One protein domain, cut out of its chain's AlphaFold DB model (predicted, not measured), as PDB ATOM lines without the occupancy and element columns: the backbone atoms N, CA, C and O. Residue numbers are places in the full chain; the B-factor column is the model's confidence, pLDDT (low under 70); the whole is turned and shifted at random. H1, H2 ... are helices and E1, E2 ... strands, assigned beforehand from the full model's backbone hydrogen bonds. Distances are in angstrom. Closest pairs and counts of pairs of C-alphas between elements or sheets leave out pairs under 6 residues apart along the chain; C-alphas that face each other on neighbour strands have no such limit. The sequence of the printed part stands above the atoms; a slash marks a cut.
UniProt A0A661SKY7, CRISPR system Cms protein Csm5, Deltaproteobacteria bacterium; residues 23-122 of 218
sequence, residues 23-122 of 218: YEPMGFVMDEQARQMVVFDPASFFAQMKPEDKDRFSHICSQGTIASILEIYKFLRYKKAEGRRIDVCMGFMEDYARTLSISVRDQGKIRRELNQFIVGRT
ATOM      1  N   TYR A  23      89.321 -20.822  -3.839       93.75
ATOM      2  CA  TYR A  23      90.425 -20.732  -2.885       93.75
ATOM      3  C   TYR A  23      90.310 -19.421  -2.115       93.75
ATOM      4  O   TYR A  23      90.419 -18.338  -2.690       93.75
ATOM      5  N   GLU A  24      90.063 -19.526  -0.814       90.94
ATOM      6  CA  GLU A  24      89.898 -18.360   0.042       90.94
ATOM      7  C   GLU A  24      91.245 -17.702   0.381       90.94
ATOM      8  O   GLU A  24      92.244 -18.409   0.546       90.94
ATOM      9  N   PRO A  25      91.283 -16.368   0.581       86.62
ATOM     10  CA  PRO A  25      92.509 -15.632   0.902       86.62
ATOM     11  C   PRO A  25      93.290 -16.169   2.109       86.62
ATOM     12  O   PRO A  25      94.501 -16.001   2.177       86.62
ATOM     13  N   MET A  26      92.601 -16.788   3.070       90.56
ATOM     14  CA  MET A  26      93.190 -17.318   4.306       90.56
ATOM     15  C   MET A  26      93.627 -18.785   4.197       90.56
ATOM     16  O   MET A  26      94.153 -19.326   5.165       90.56
ATOM     17  N   GLY A  27      93.384 -19.437   3.056       92.88
ATOM     18  CA  GLY A  27      93.645 -20.863   2.848       92.88
ATOM     19  C   GLY A  27      94.888 -21.170   2.019       92.88
ATOM     20  O   GLY A  27      95.139 -22.338   1.717       92.88
ATOM     21  N   PHE A  28      95.650 -20.155   1.601       94.94
ATOM     22  CA  PHE A  28      96.868 -20.375   0.828       94.94
ATOM     23  C   PHE A  28      97.928 -19.287   1.008       94.94
ATOM     24  O   PHE A  28      97.639 -18.145   1.362       94.94
ATOM     25  N   VAL A  29      99.177 -19.659   0.724       94.75
ATOM     26  CA  VAL A  29     100.304 -18.738   0.521       94.75
ATOM     27  C   VAL A  29     100.885 -18.937  -0.874       94.75
ATOM     28  O   VAL A  29     100.721 -19.997  -1.483       94.75
ATOM     29  N   MET A  30     101.582 -17.922  -1.381       94.12
ATOM     30  CA  MET A  30     102.284 -17.997  -2.660       94.12
ATOM     31  C   MET A  30     103.775 -18.245  -2.439       94.12
ATOM     32  O   MET A  30     104.456 -17.460  -1.785       94.12
ATOM     33  N   ASP A  31     104.291 -19.321  -3.024       93.31
ATOM     34  CA  ASP A  31     105.722 -19.572  -3.170       93.31
ATOM     35  C   ASP A  31     106.188 -18.923  -4.483       93.31
ATOM     36  O   ASP A  31     106.071 -19.504  -5.567       93.31
ATOM     37  N   GLU A  32     106.656 -17.672  -4.396       89.88
ATOM     38  CA  GLU A  32     107.031 -16.876  -5.574       89.88
ATOM     39  C   GLU A  32     108.232 -17.462  -6.333       89.88
ATOM     40  O   GLU A  32     108.315 -17.317  -7.551       89.88
ATOM     41  N   GLN A  33     109.131 -18.169  -5.637       89.69
ATOM     42  CA  GLN A  33     110.308 -18.794  -6.246       89.69
ATOM     43  C   GLN A  33     109.919 -20.045  -7.035       89.69
ATOM     44  O   GLN A  33     110.329 -20.209  -8.185       89.69
ATOM     45  N   ALA A  34     109.094 -20.911  -6.440       92.00
ATOM     46  CA  ALA A  34     108.622 -22.121  -7.106       92.00
ATOM     47  C   ALA A  34     107.496 -21.853  -8.121       92.00
ATOM     48  O   ALA A  34     107.214 -22.715  -8.953       92.00
ATOM     49  N   ARG A  35     106.862 -20.667  -8.083       94.38
ATOM     50  CA  ARG A  35     105.628 -20.331  -8.820       94.38
ATOM     51  C   ARG A  35     104.511 -21.321  -8.500       94.38
ATOM     52  O   ARG A  35     103.892 -21.915  -9.388       94.38
ATOM     53  N   GLN A  36     104.273 -21.501  -7.206       95.56
ATOM     54  CA  GLN A  36     103.268 -22.424  -6.694       95.56
ATOM     55  C   GLN A  36     102.395 -21.754  -5.639       95.56
ATOM     56  O   GLN A  36     102.873 -20.996  -4.799       95.56
ATOM     57  N   MET A  37     101.109 -22.077  -5.665       95.31
ATOM     58  CA  MET A  37     100.195 -21.815  -4.564       95.31
ATOM     59  C   MET A  37     100.261 -22.996  -3.596       95.31
ATOM     60  O   MET A  37     100.091 -24.147  -4.005       95.31
ATOM     61  N   VAL A  38     100.507 -22.718  -2.317       95.56
ATOM     62  CA  VAL A  38     100.520 -23.725  -1.253       95.56
ATOM     63  C   VAL A  38      99.231 -23.593  -0.458       95.56
ATOM     64  O   VAL A  38      99.060 -22.634   0.290       95.56
ATOM     65  N   VAL A  39      98.321 -24.545  -0.652       94.69
ATOM     66  CA  VAL A  39      97.018 -24.595   0.021       94.69
ATOM     67  C   VAL A  39      97.155 -25.382   1.316       94.69
ATOM     68  O   VAL A  39      97.570 -26.543   1.283       94.69
ATOM     69  N   PHE A  40      96.785 -24.771   2.433       94.06
ATOM     70  CA  PHE A  40      96.937 -25.333   3.774       94.06
ATOM     71  C   PHE A  40      95.607 -25.325   4.532       94.06
ATOM     72  O   PHE A  40      94.663 -24.641   4.140       94.06
ATOM     73  N   ASP A  41      95.536 -26.083   5.628       92.44
ATOM     74  CA  ASP A  41      94.416 -26.009   6.567       92.44
ATOM     75  C   ASP A  41      94.550 -24.750   7.447       92.44
ATOM     76  O   ASP A  41      95.525 -24.653   8.206       92.44
ATOM     77  N   PRO A  42      93.618 -23.779   7.371       91.88
ATOM     78  CA  PRO A  42      93.732 -22.529   8.115       91.88
ATOM     79  C   PRO A  42      93.842 -22.745   9.626       91.88
ATOM     80  O   PRO A  42      94.674 -22.114  10.274       91.88
ATOM     81  N   ALA A  43      93.047 -23.658  10.194       91.38
ATOM     82  CA  ALA A  43      93.024 -23.889  11.637       91.38
ATOM     83  C   ALA A  43      94.392 -24.366  12.152       91.38
ATOM     84  O   ALA A  43      94.935 -23.795  13.100       91.38
ATOM     85  N   SER A  44      94.982 -25.353  11.477       91.44
ATOM     86  CA  SER A  44      96.310 -25.881  11.794       91.44
ATOM     87  C   SER A  44      97.403 -24.830  11.599       91.44
ATOM     88  O   SER A  44      98.279 -24.682  12.454       91.44
ATOM     89  N   PHE A  45      97.337 -24.062  10.508       93.31
ATOM     90  CA  PHE A  45      98.316 -23.021  10.200       93.31
ATOM     91  C   PHE A  45      98.318 -21.898  11.246       93.31
ATOM     92  O   PHE A  45      99.367 -21.549  11.791       93.31
ATOM     93  N   PHE A  46      97.143 -21.364  11.590       90.19
ATOM     94  CA  PHE A  46      97.030 -20.294  12.579       90.19
ATOM     95  C   PHE A  46      97.308 -20.784  14.003       90.19
ATOM     96  O   PHE A  46      97.855 -20.023  14.800       90.19
ATOM     97  N   ALA A  47      97.019 -22.046  14.339       90.56
ATOM     98  CA  ALA A  47      97.358 -22.609  15.648       90.56
ATOM     99  C   ALA A  47      98.870 -22.562  15.931       90.56
ATOM    100  O   ALA A  47      99.272 -22.243  17.053       90.56
ATOM    101  N   GLN A  48      99.693 -22.793  14.904       90.94
ATOM    102  CA  GLN A  48     101.158 -22.808  14.987       90.94
ATOM    103  C   GLN A  48     101.798 -21.408  14.952       90.94
ATOM    104  O   GLN A  48     103.000 -21.272  15.180       90.94
ATOM    105  N   MET A  49     101.021 -20.350  14.688       90.19
ATOM    106  CA  MET A  49     101.547 -18.985  14.668       90.19
ATOM    107  C   MET A  49     101.953 -18.483  16.058       90.19
ATOM    108  O   MET A  49     101.349 -18.823  17.083       90.19
ATOM    109  N   LYS A  50     102.960 -17.601  16.070       93.31
ATOM    110  CA  LYS A  50     103.399 -16.874  17.266       93.31
ATOM    111  C   LYS A  50     102.273 -15.970  17.799       93.31
ATOM    112  O   LYS A  50     101.479 -15.486  16.993       93.31
ATOM    113  N   PRO A  51     102.225 -15.685  19.115       92.88
ATOM    114  CA  PRO A  51     101.208 -14.805  19.701       92.88
ATOM    115  C   PRO A  51     101.117 -13.433  19.013       92.88
ATOM    116  O   PRO A  51     100.036 -13.019  18.619       92.88
ATOM    117  N   GLU A  52     102.257 -12.799  18.737       92.62
ATOM    118  CA  GLU A  52     102.327 -11.493  18.057       92.62
ATOM    119  C   GLU A  52     101.692 -11.511  16.654       92.62
ATOM    120  O   GLU A  52     100.983 -10.587  16.254       92.62
ATOM    121  N   ASP A  53     101.932 -12.585  15.896       92.69
ATOM    122  CA  ASP A  53     101.352 -12.777  14.566       92.69
ATOM    123  C   ASP A  53      99.839 -13.022  14.650       92.69
ATOM    124  O   ASP A  53      99.095 -12.520  13.806       92.69
ATOM    125  N   LYS A  54      99.383 -13.764  15.671       91.69
ATOM    126  CA  LYS A  54      97.958 -14.011  15.933       91.69
ATOM    127  C   LYS A  54      97.226 -12.719  16.267       91.69
ATOM    128  O   LYS A  54      96.171 -12.468  15.690       91.69
ATOM    129  N   ASP A  55      97.797 -11.884  17.130       93.50
ATOM    130  CA  ASP A  55      97.207 -10.596  17.508       93.50
ATOM    131  C   ASP A  55      97.112  -9.662  16.299       93.50
ATOM    132  O   ASP A  55      96.058  -9.078  16.030       93.50
ATOM    133  N   ARG A  56      98.185  -9.586  15.499       92.62
ATOM    134  CA  ARG A  56      98.193  -8.805  14.257       92.62
ATOM    135  C   ARG A  56      97.147  -9.305  13.265       92.62
ATOM    136  O   ARG A  56      96.428  -8.495  12.683       92.62
ATOM    137  N   PHE A  57      97.061 -10.615  13.056       91.81
ATOM    138  CA  PHE A  57      96.073 -11.208  12.160       91.81
ATOM    139  C   PHE A  57      94.643 -10.947  12.646       91.81
ATOM    140  O   PHE A  57      93.811 -10.474  11.874       91.81
ATOM    141  N   SER A  58      94.382 -11.154  13.940       92.38
ATOM    142  CA  SER A  58      93.092 -10.879  14.580       92.38
ATOM    143  C   SER A  58      92.664  -9.423  14.377       92.38
ATOM    144  O   SER A  58      91.530  -9.158  13.976       92.38
ATOM    145  N   HIS A  59      93.596  -8.479  14.535       93.81
ATOM    146  CA  HIS A  59      93.346  -7.060  14.294       93.81
ATOM    147  C   HIS A  59      92.997  -6.739  12.831       93.81
ATOM    148  O   HIS A  59      92.162  -5.869  12.572       93.81
ATOM    149  N   ILE A  60      93.617  -7.423  11.861       92.62
ATOM    150  CA  ILE A  60      93.275  -7.272  10.439       92.62
ATOM    151  C   ILE A  60      91.863  -7.817  10.187       92.62
ATOM    152  O   ILE A  60      91.041  -7.141   9.563       92.62
ATOM    153  N   CYS A  61      91.562  -9.014  10.693       90.31
ATOM    154  CA  CYS A  61      90.256  -9.653  10.539       90.31
ATOM    155  C   CYS A  61      89.126  -8.830  11.169       90.31
ATOM    156  O   CYS A  61      88.065  -8.697  10.557       90.31
ATOM    157  N   SER A  62      89.360  -8.217  12.334       92.75
ATOM    158  CA  SER A  62      88.348  -7.425  13.043       92.75
ATOM    159  C   SER A  62      87.893  -6.177  12.282       92.75
ATOM    160  O   SER A  62      86.848  -5.625  12.610       92.75
ATOM    161  N   GLN A  63      88.645  -5.719  11.272       90.81
ATOM    162  CA  GLN A  63      88.244  -4.571  10.452       90.81
ATOM    163  C   GLN A  63      87.043  -4.885   9.551       90.81
ATOM    164  O   GLN A  63      86.248  -3.994   9.269       90.81
ATOM    165  N   GLY A  64      86.927  -6.123   9.051       85.38
ATOM    166  CA  GLY A  64      85.810  -6.542   8.195       85.38
ATOM    167  C   GLY A  64      85.619  -5.723   6.905       85.38
ATOM    168  O   GLY A  64      84.488  -5.561   6.450       85.38
ATOM    169  N   THR A  65      86.691  -5.180   6.312       88.81
ATOM    170  CA  THR A  65      86.615  -4.329   5.106       88.81
ATOM    171  C   THR A  65      87.213  -5.006   3.871       88.81
ATOM    172  O   THR A  65      87.964  -5.968   3.959       88.81
ATOM    173  N   ILE A  66      86.954  -4.470   2.677       86.50
ATOM    174  CA  ILE A  66      87.602  -4.963   1.448       86.50
ATOM    175  C   ILE A  66      89.132  -4.797   1.529       86.50
ATOM    176  O   ILE A  66      89.880  -5.667   1.086       86.50
ATOM    177  N   ALA A  67      89.614  -3.714   2.144       89.25
ATOM    178  CA  ALA A  67      91.044  -3.531   2.378       89.25
ATOM    179  C   ALA A  67      91.637  -4.562   3.344       89.25
ATOM    180  O   ALA A  67      92.808  -4.901   3.178       89.25
ATOM    181  N   SER A  68      90.875  -5.106   4.302       91.56
ATOM    182  CA  SER A  68      91.420  -6.139   5.189       91.56
ATOM    183  C   SER A  68      91.737  -7.433   4.444       91.56
ATOM    184  O   SER A  68      92.718  -8.083   4.784       91.56
ATOM    185  N   ILE A  69      91.019  -7.761   3.364       89.94
ATOM    186  CA  ILE A  69      91.361  -8.894   2.484       89.94
ATOM    187  C   ILE A  69      92.737  -8.686   1.834       89.94
ATOM    188  O   ILE A  69      93.564  -9.597   1.804       89.94
ATOM    189  N   LEU A  70      93.012  -7.476   1.342       91.88
ATOM    190  CA  LEU A  70      94.322  -7.140   0.782       91.88
ATOM    191  C   LEU A  70      95.429  -7.213   1.848       91.88
ATOM    192  O   LEU A  70      96.520  -7.713   1.577       91.88
ATOM    193  N   GLU A  71      95.152  -6.740   3.061       92.56
ATOM    194  CA  GLU A  71      96.095  -6.823   4.178       92.56
ATOM    195  C   GLU A  71      96.344  -8.273   4.626       92.56
ATOM    196  O   GLU A  71      97.486  -8.610   4.936       92.56
ATOM    197  N   ILE A  72      95.339  -9.157   4.566       92.44
ATOM    198  CA  ILE A  72      95.513 -10.606   4.772       92.44
ATOM    199  C   ILE A  72      96.507 -11.165   3.751       92.44
ATOM    200  O   ILE A  72      97.471 -11.827   4.137       92.44
ATOM    201  N   TYR A  73      96.342 -10.849   2.462       91.81
ATOM    202  CA  TYR A  73      97.284 -11.306   1.438       91.81
ATOM    203  C   TYR A  73      98.710 -10.805   1.687       91.81
ATOM    204  O   TYR A  73      99.662 -11.578   1.573       91.81
ATOM    205  N   LYS A  74      98.878  -9.533   2.073       92.38
ATOM    206  CA  LYS A  74     100.195  -8.971   2.414       92.38
ATOM    207  C   LYS A  74     100.805  -9.619   3.654       92.38
ATOM    208  O   LYS A  74     102.014  -9.837   3.686       92.38
ATOM    209  N   PHE A  75      99.989  -9.918   4.662       92.81
ATOM    210  CA  PHE A  75     100.423 -10.601   5.877       92.81
ATOM    211  C   PHE A  75     100.915 -12.022   5.577       92.81
ATOM    212  O   PHE A  75     101.978 -12.418   6.057       92.81
ATOM    213  N   LEU A  76     100.178 -12.762   4.744       92.44
ATOM    214  CA  LEU A  76     100.500 -14.142   4.379       92.44
ATOM    215  C   LEU A  76     101.664 -14.261   3.389       92.44
ATOM    216  O   LEU A  76     102.357 -15.274   3.414       92.44
ATOM    217  N   ARG A  77     101.935 -13.231   2.573       89.94
ATOM    218  CA  ARG A  77     102.992 -13.227   1.543       89.94
ATOM    219  C   ARG A  77     104.350 -13.746   2.030       89.94
ATOM    220  O   ARG A  77     105.038 -14.450   1.303       89.94
ATOM    221  N   TYR A  78     104.747 -13.383   3.248       84.06
ATOM    222  CA  TYR A  78     106.063 -13.728   3.803       84.06
ATOM    223  C   TYR A  78     106.044 -14.962   4.709       84.06
ATOM    224  O   TYR A  78     107.049 -15.278   5.350       84.06
ATOM    225  N   LYS A  79     104.903 -15.647   4.814       89.88
ATOM    226  CA  LYS A  79     104.763 -16.846   5.636       89.88
ATOM    227  C   LYS A  79     105.033 -18.086   4.794       89.88
ATOM    228  O   LYS A  79     104.685 -18.158   3.620       89.88
ATOM    229  N   LYS A  80     105.648 -19.083   5.424       90.19
ATOM    230  CA  LYS A  80     105.798 -20.422   4.855       90.19
ATOM    231  C   LYS A  80     104.719 -21.311   5.446       90.19
ATOM    232  O   LYS A  80     104.507 -21.275   6.655       90.19
ATOM    233  N   ALA A  81     104.069 -22.088   4.595       92.00
ATOM    234  CA  ALA A  81     103.080 -23.072   4.997       92.00
ATOM    235  C   ALA A  81     103.448 -24.433   4.410       92.00
ATOM    236  O   ALA A  81     104.056 -24.518   3.339       92.00
ATOM    237  N   GLU A  82     103.044 -25.486   5.106       91.50
ATOM    238  CA  GLU A  82     103.014 -26.835   4.560       91.50
ATOM    239  C   GLU A  82     101.607 -27.129   4.054       91.50
ATOM    240  O   GLU A  82     100.613 -26.725   4.658       91.50
ATOM    241  N   GLY A  83     101.515 -27.804   2.912       92.19
ATOM    242  CA  GLY A  83     100.231 -28.054   2.288       92.19
ATOM    243  C   GLY A  83     100.341 -28.544   0.854       92.19
ATOM    244  O   GLY A  83     101.425 -28.828   0.336       92.19
ATOM    245  N   ARG A  84      99.187 -28.636   0.196       92.31
ATOM    246  CA  ARG A  84      99.086 -29.086  -1.191       92.31
ATOM    247  C   ARG A  84      99.610 -28.000  -2.126       92.31
ATOM    248  O   ARG A  84      99.095 -26.883  -2.135       92.31
ATOM    249  N   ARG A  85     100.598 -28.353  -2.946       93.94
ATOM    250  CA  ARG A  85     101.199 -27.462  -3.944       93.94
ATOM    251  C   ARG A  85     100.430 -27.521  -5.261       93.94
ATOM    252  O   ARG A  85     100.106 -28.603  -5.747       93.94
ATOM    253  N   ILE A  86     100.147 -26.354  -5.825       95.38
ATOM    254  CA  ILE A  86      99.450 -26.184  -7.100       95.38
ATOM    255  C   ILE A  86     100.279 -25.236  -7.958       95.38
ATOM    256  O   ILE A  86     100.590 -24.129  -7.526       95.38
ATOM    257  N   ASP A  87     100.623 -25.653  -9.174       96.06
ATOM    258  CA  ASP A  87     101.343 -24.788 -10.106       96.06
ATOM    259  C   ASP A  87     100.494 -23.570 -10.476       96.06
ATOM    260  O   ASP A  87      99.277 -23.676 -10.650       96.06
ATOM    261  N   VAL A  88     101.133 -22.427 -10.700       95.44
ATOM    262  CA  VAL A  88     100.442 -21.243 -11.218       95.44
ATOM    263  C   VAL A  88     101.069 -20.749 -12.514       95.44
ATOM    264  O   VAL A  88     102.266 -20.913 -12.759       95.44
ATOM    265  N   CYS A  89     100.250 -20.174 -13.393       93.12
ATOM    266  CA  CYS A  89     100.748 -19.547 -14.610       93.12
ATOM    267  C   CYS A  89     101.425 -18.196 -14.311       93.12
ATOM    268  O   CYS A  89     101.183 -17.571 -13.280       93.12
ATOM    269  N   MET A  90     102.266 -17.726 -15.236       91.00
ATOM    270  CA  MET A  90     103.012 -16.469 -15.075       91.00
ATOM    271  C   MET A  90     102.089 -15.258 -14.885       91.00
ATOM    272  O   MET A  90     102.293 -14.492 -13.950       91.00
ATOM    273  N   GLY A  91     101.021 -15.150 -15.683       90.94
ATOM    274  CA  GLY A  91     100.051 -14.058 -15.539       90.94
ATOM    275  C   GLY A  91      99.399 -14.011 -14.152       90.94
ATOM    276  O   GLY A  91      99.129 -12.934 -13.636       90.94
ATOM    277  N   PHE A  92      99.229 -15.162 -13.490       92.00
ATOM    278  CA  PHE A  92      98.681 -15.199 -12.133       92.00
ATOM    279  C   PHE A  92      99.651 -14.603 -11.107       92.00
ATOM    280  O   PHE A  92      99.234 -13.890 -10.197       92.00
ATOM    281  N   MET A  93     100.953 -14.853 -11.268       91.44
ATOM    282  CA  MET A  93     101.988 -14.254 -10.419       91.44
ATOM    283  C   MET A  93     102.040 -12.732 -10.577       91.44
ATOM    284  O   MET A  93     102.154 -12.010  -9.586       91.44
ATOM    285  N   GLU A  94     101.932 -12.244 -11.812       90.88
ATOM    286  CA  GLU A  94     101.903 -10.811 -12.122       90.88
ATOM    287  C   GLU A  94     100.671 -10.133 -11.513       90.88
ATOM    288  O   GLU A  94     100.781  -9.078 -10.885       90.88
ATOM    289  N   ASP A  95      99.505 -10.768 -11.634       89.38
ATOM    290  CA  ASP A  95      98.249 -10.292 -11.060       89.38
ATOM    291  C   ASP A  95      98.275 -10.292  -9.527       89.38
ATOM    292  O   ASP A  95      97.813  -9.334  -8.900       89.38
ATOM    293  N   TYR A  96      98.872 -11.316  -8.913       90.81
ATOM    294  CA  TYR A  96      99.081 -11.371  -7.468       90.81
ATOM    295  C   TYR A  96      99.991 -10.230  -6.993       90.81
ATOM    296  O   TYR A  96      99.620  -9.471  -6.093       90.81
ATOM    297  N   ALA A  97     101.148 -10.041  -7.637       90.25
ATOM    298  CA  ALA A  97     102.076  -8.961  -7.303       90.25
ATOM    299  C   ALA A  97     101.434  -7.574  -7.485       90.25
ATOM    300  O   ALA A  97     101.563  -6.705  -6.615       90.25
ATOM    301  N   ARG A  98     100.683  -7.380  -8.577       89.50
ATOM    302  CA  ARG A  98      99.929  -6.149  -8.840       89.50
ATOM    303  C   ARG A  98      98.886  -5.898  -7.757       89.50
ATOM    304  O   ARG A  98      98.852  -4.792  -7.222       89.50
ATOM    305  N   THR A  99      98.096  -6.908  -7.396       88.88
ATOM    306  CA  THR A  99      97.078  -6.818  -6.338       88.88
ATOM    307  C   THR A  99      97.701  -6.387  -5.012       88.88
ATOM    308  O   THR A  99      97.225  -5.445  -4.380       88.88
ATOM    309  N   LEU A 100      98.829  -6.992  -4.634       88.88
ATOM    310  CA  LEU A 100      99.558  -6.671  -3.405       88.88
ATOM    311  C   LEU A 100     100.139  -5.250  -3.369       88.88
ATOM    312  O   LEU A 100     100.283  -4.676  -2.289       88.88
ATOM    313  N   SER A 101     100.472  -4.674  -4.528       89.75
ATOM    314  CA  SER A 101     101.014  -3.311  -4.640       89.75
ATOM    315  C   SER A 101      99.969  -2.197  -4.495       89.75
ATOM    316  O   SER A 101     100.321  -1.016  -4.458       89.75
ATOM    317  N   ILE A 102      98.681  -2.539  -4.410       89.44
ATOM    318  CA  ILE A 102      97.611  -1.550  -4.293       89.44
ATOM    319  C   ILE A 102      97.667  -0.875  -2.914       89.44
ATOM    320  O   ILE A 102      97.857  -1.506  -1.868       89.44
ATOM    321  N   SER A 103      97.471   0.444  -2.911       86.31
ATOM    322  CA  SER A 103      97.314   1.216  -1.681       86.31
ATOM    323  C   SER A 103      95.979   0.894  -1.015       86.31
ATOM    324  O   SER A 103      94.935   0.947  -1.659       86.31
ATOM    325  N   VAL A 104      95.994   0.662   0.300       82.38
ATOM    326  CA  VAL A 104      94.792   0.393   1.117       82.38
ATOM    327  C   VAL A 104      93.735   1.504   1.075       82.38
ATOM    328  O   VAL A 104      92.586   1.285   1.449       82.38
ATOM    329  N   ARG A 105      94.112   2.706   0.622       84.50
ATOM    330  CA  ARG A 105      93.210   3.862   0.515       84.50
ATOM    331  C   ARG A 105      92.324   3.818  -0.736       84.50
ATOM    332  O   ARG A 105      91.281   4.460  -0.749       84.50
ATOM    333  N   ASP A 106      92.700   3.057  -1.763       86.94
ATOM    334  CA  ASP A 106      91.980   2.993  -3.042       86.94
ATOM    335  C   ASP A 106      90.983   1.821  -3.072       86.94
ATOM    336  O   ASP A 106      91.169   0.813  -3.755       86.94
ATOM    337  N   GLN A 107      89.901   1.946  -2.301       85.94
ATOM    338  CA  GLN A 107      88.884   0.895  -2.147       85.94
ATOM    339  C   GLN A 107      88.268   0.445  -3.483       85.94
ATOM    340  O   GLN A 107      87.958  -0.736  -3.658       85.94
ATOM    341  N   GLY A 108      88.107   1.368  -4.437       87.44
ATOM    342  CA  GLY A 108      87.551   1.072  -5.757       87.44
ATOM    343  C   GLY A 108      88.456   0.142  -6.561       87.44
ATOM    344  O   GLY A 108      87.995  -0.876  -7.086       87.44
ATOM    345  N   LYS A 109      89.759   0.447  -6.600       88.88
ATOM    346  CA  LYS A 109      90.749  -0.394  -7.278       88.88
ATOM    347  C   LYS A 109      90.929  -1.743  -6.585       88.88
ATOM    348  O   LYS A 109      90.961  -2.757  -7.277       88.88
ATOM    349  N   ILE A 110      90.965  -1.772  -5.247       87.12
ATOM    350  CA  ILE A 110      91.066  -3.026  -4.480       87.12
ATOM    351  C   ILE A 110      89.896  -3.948  -4.828       87.12
ATOM    352  O   ILE A 110      90.112  -5.103  -5.185       87.12
ATOM    353  N   ARG A 111      88.658  -3.439  -4.792       88.25
ATOM    354  CA  ARG A 111      87.470  -4.239  -5.115       88.25
ATOM    355  C   ARG A 111      87.536  -4.817  -6.529       88.25
ATOM    356  O   ARG A 111      87.180  -5.975  -6.729       88.25
ATOM    357  N   ARG A 112      87.971  -4.020  -7.510       88.88
ATOM    358  CA  ARG A 112      88.059  -4.464  -8.907       88.88
ATOM    359  C   ARG A 112      89.060  -5.603  -9.077       88.88
ATOM    360  O   ARG A 112      88.717  -6.606  -9.692       88.88
ATOM    361  N   GLU A 113      90.267  -5.444  -8.542       87.81
ATOM    362  CA  GLU A 113      91.339  -6.431  -8.705       87.81
ATOM    363  C   GLU A 113      91.053  -7.697  -7.877       87.81
ATOM    364  O   GLU A 113      91.193  -8.797  -8.400       87.81
ATOM    365  N   LEU A 114      90.518  -7.577  -6.653       86.69
ATOM    366  CA  LEU A 114      90.119  -8.746  -5.851       86.69
ATOM    367  C   LEU A 114      89.038  -9.591  -6.532       86.69
ATOM    368  O   LEU A 114      89.123 -10.814  -6.501       86.69
ATOM    369  N   ASN A 115      88.054  -8.964  -7.183       85.56
ATOM    370  CA  ASN A 115      87.032  -9.695  -7.938       85.56
ATOM    371  C   ASN A 115      87.617 -10.459  -9.135       85.56
ATOM    372  O   ASN A 115      87.095 -11.506  -9.506       85.56
ATOM    373  N   GLN A 116      88.680  -9.937  -9.752       84.06
ATOM    374  CA  GLN A 116      89.386 -10.611 -10.847       84.06
ATOM    375  C   GLN A 116      90.319 -11.717 -10.337       84.06
ATOM    376  O   GLN A 116      90.607 -12.658 -11.069       84.06
ATOM    377  N   PHE A 117      90.749 -11.623  -9.078       85.12
ATOM    378  CA  PHE A 117      91.663 -12.562  -8.433       85.12
ATOM    379  C   PHE A 117      90.966 -13.786  -7.805       85.12
ATOM    380  O   PHE A 117      91.617 -14.626  -7.188       85.12
ATOM    381  N   ILE A 118      89.643 -13.923  -7.948       89.31
ATOM    382  CA  ILE A 118      88.903 -15.080  -7.429       89.31
ATOM    383  C   ILE A 118      89.316 -16.343  -8.193       89.31
ATOM    384  O   ILE A 118      89.054 -16.479  -9.389       89.31
ATOM    385  N   VAL A 119      89.911 -17.304  -7.484       93.31
ATOM    386  CA  VAL A 119      90.322 -18.588  -8.063       93.31
ATOM    387  C   VAL A 119      89.286 -19.661  -7.751       93.31
ATOM    388  O   VAL A 119      89.205 -20.153  -6.627       93.31
ATOM    389  N   GLY A 120      88.517 -20.064  -8.762       94.94
ATOM    390  CA  GLY A 120      87.567 -21.170  -8.649       94.94
ATOM    391  C   GLY A 120      88.255 -22.526  -8.472       94.94
ATOM    392  O   GLY A 120      89.231 -22.849  -9.156       94.94
ATOM    393  N   ARG A 121      87.715 -23.361  -7.584       95.19
ATOM    394  CA  ARG A 121      88.140 -24.751  -7.412       95.19
ATOM    395  C   ARG A 121      87.438 -25.637  -8.436       95.19
ATOM    396  O   ARG A 121      86.260 -25.461  -8.740       95.19
ATOM    397  N   THR A 122      88.171 -26.606  -8.974       95.62
ATOM    398  CA  THR A 122      87.548 -27.710  -9.716       95.62
ATOM    399  C   THR A 122      86.998 -28.738  -8.733       95.62
ATOM    400  O   THR A 122      87.526 -28.847  -7.628       95.62
TER     401      THR A 122
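What this domain is: This is residues 23 to 122 of the 218 residues of the protein "CRISPR system Cms protein Csm5" of Deltaproteobacteria bacterium (UniProt A0A661SKY7). A helix in the middle, H3, pairs with H2 in one helical hairpin and touches a second hairpin, H4 and H5; a small sheet, E1, E2, E3, lies by the end of H3 at residues 73 to 76. H1 lies near H2, and E4 ends the printed part away from the sheet. The 100 printed residues hold E1 E2 H1 H2 H3 E3 H4 H5 E4 in chain order, class mixed, helices and strands; the sheet, order E1 - E2 - E3, is antiparallel. The whole is compact, radius of gyration of the C-alphas 13.3 A, spanning 32 by 31 by 24 A.

How they stand to each other: E1, residues 28 to 31, and E2, residues 36 to 39, form an antiparallel hairpin, with N 31 and O 36 2.8 A apart. E2 is the antiparallel neighbour of E3, residues 84 to 88, with N 37 and O 86 2.8 A apart. H1, residues 42 to 47, is close but not clearly touching H2, residues 51 to 61: C-alphas 46 and 54, the closest, are 7.2 A apart. H2 touches H3, residues 66 to 76, in a hairpin at a shallow tilt of 24 degrees, opposite ways, closest C-alphas 60 and 68, 5.7 A. H3, the hub, only grazes the sheet with residues 73 to 76. It touches H4, residues 90 to 100, at a steep tilt of 65 degrees, closest C-alphas 74 and 100, 6.3 A. It touches H5, residues 107 to 116, at a steep tilt of 64 degrees, closest C-alphas 66 and 111, 6.6 A. H4 and H5, a hairpin, only just touch, with 3 pairs of C-alphas within 8 A, closest 99 and 113, 6.2 A. Helix packing is part aligned, part crossed. E4, residues 120 to 122, pairs with no named strand and is apart from H5. Each O i to N i+4 pair is within hydrogen-bond range in H1, H2, H4 and H5; in H3, 6 of 7.

Where its parts are: E1 begins at C-alpha 28 (96.868, -20.375, 0.828). H2 is 15.2 A long, H3 16.1 A, H4 15.6 A, H5 14.4 A and E3 12.8 A. E4 ends at C-alpha 122 (87.548, -27.710, -9.716).

The domain as a whole: The two C-alphas farthest apart, Glu 52 and Thr 122, are 35.4 A apart. The printed part has no cut and no long link. Mean pLDDT of the printed part is 91.0; no printed residue is under 70.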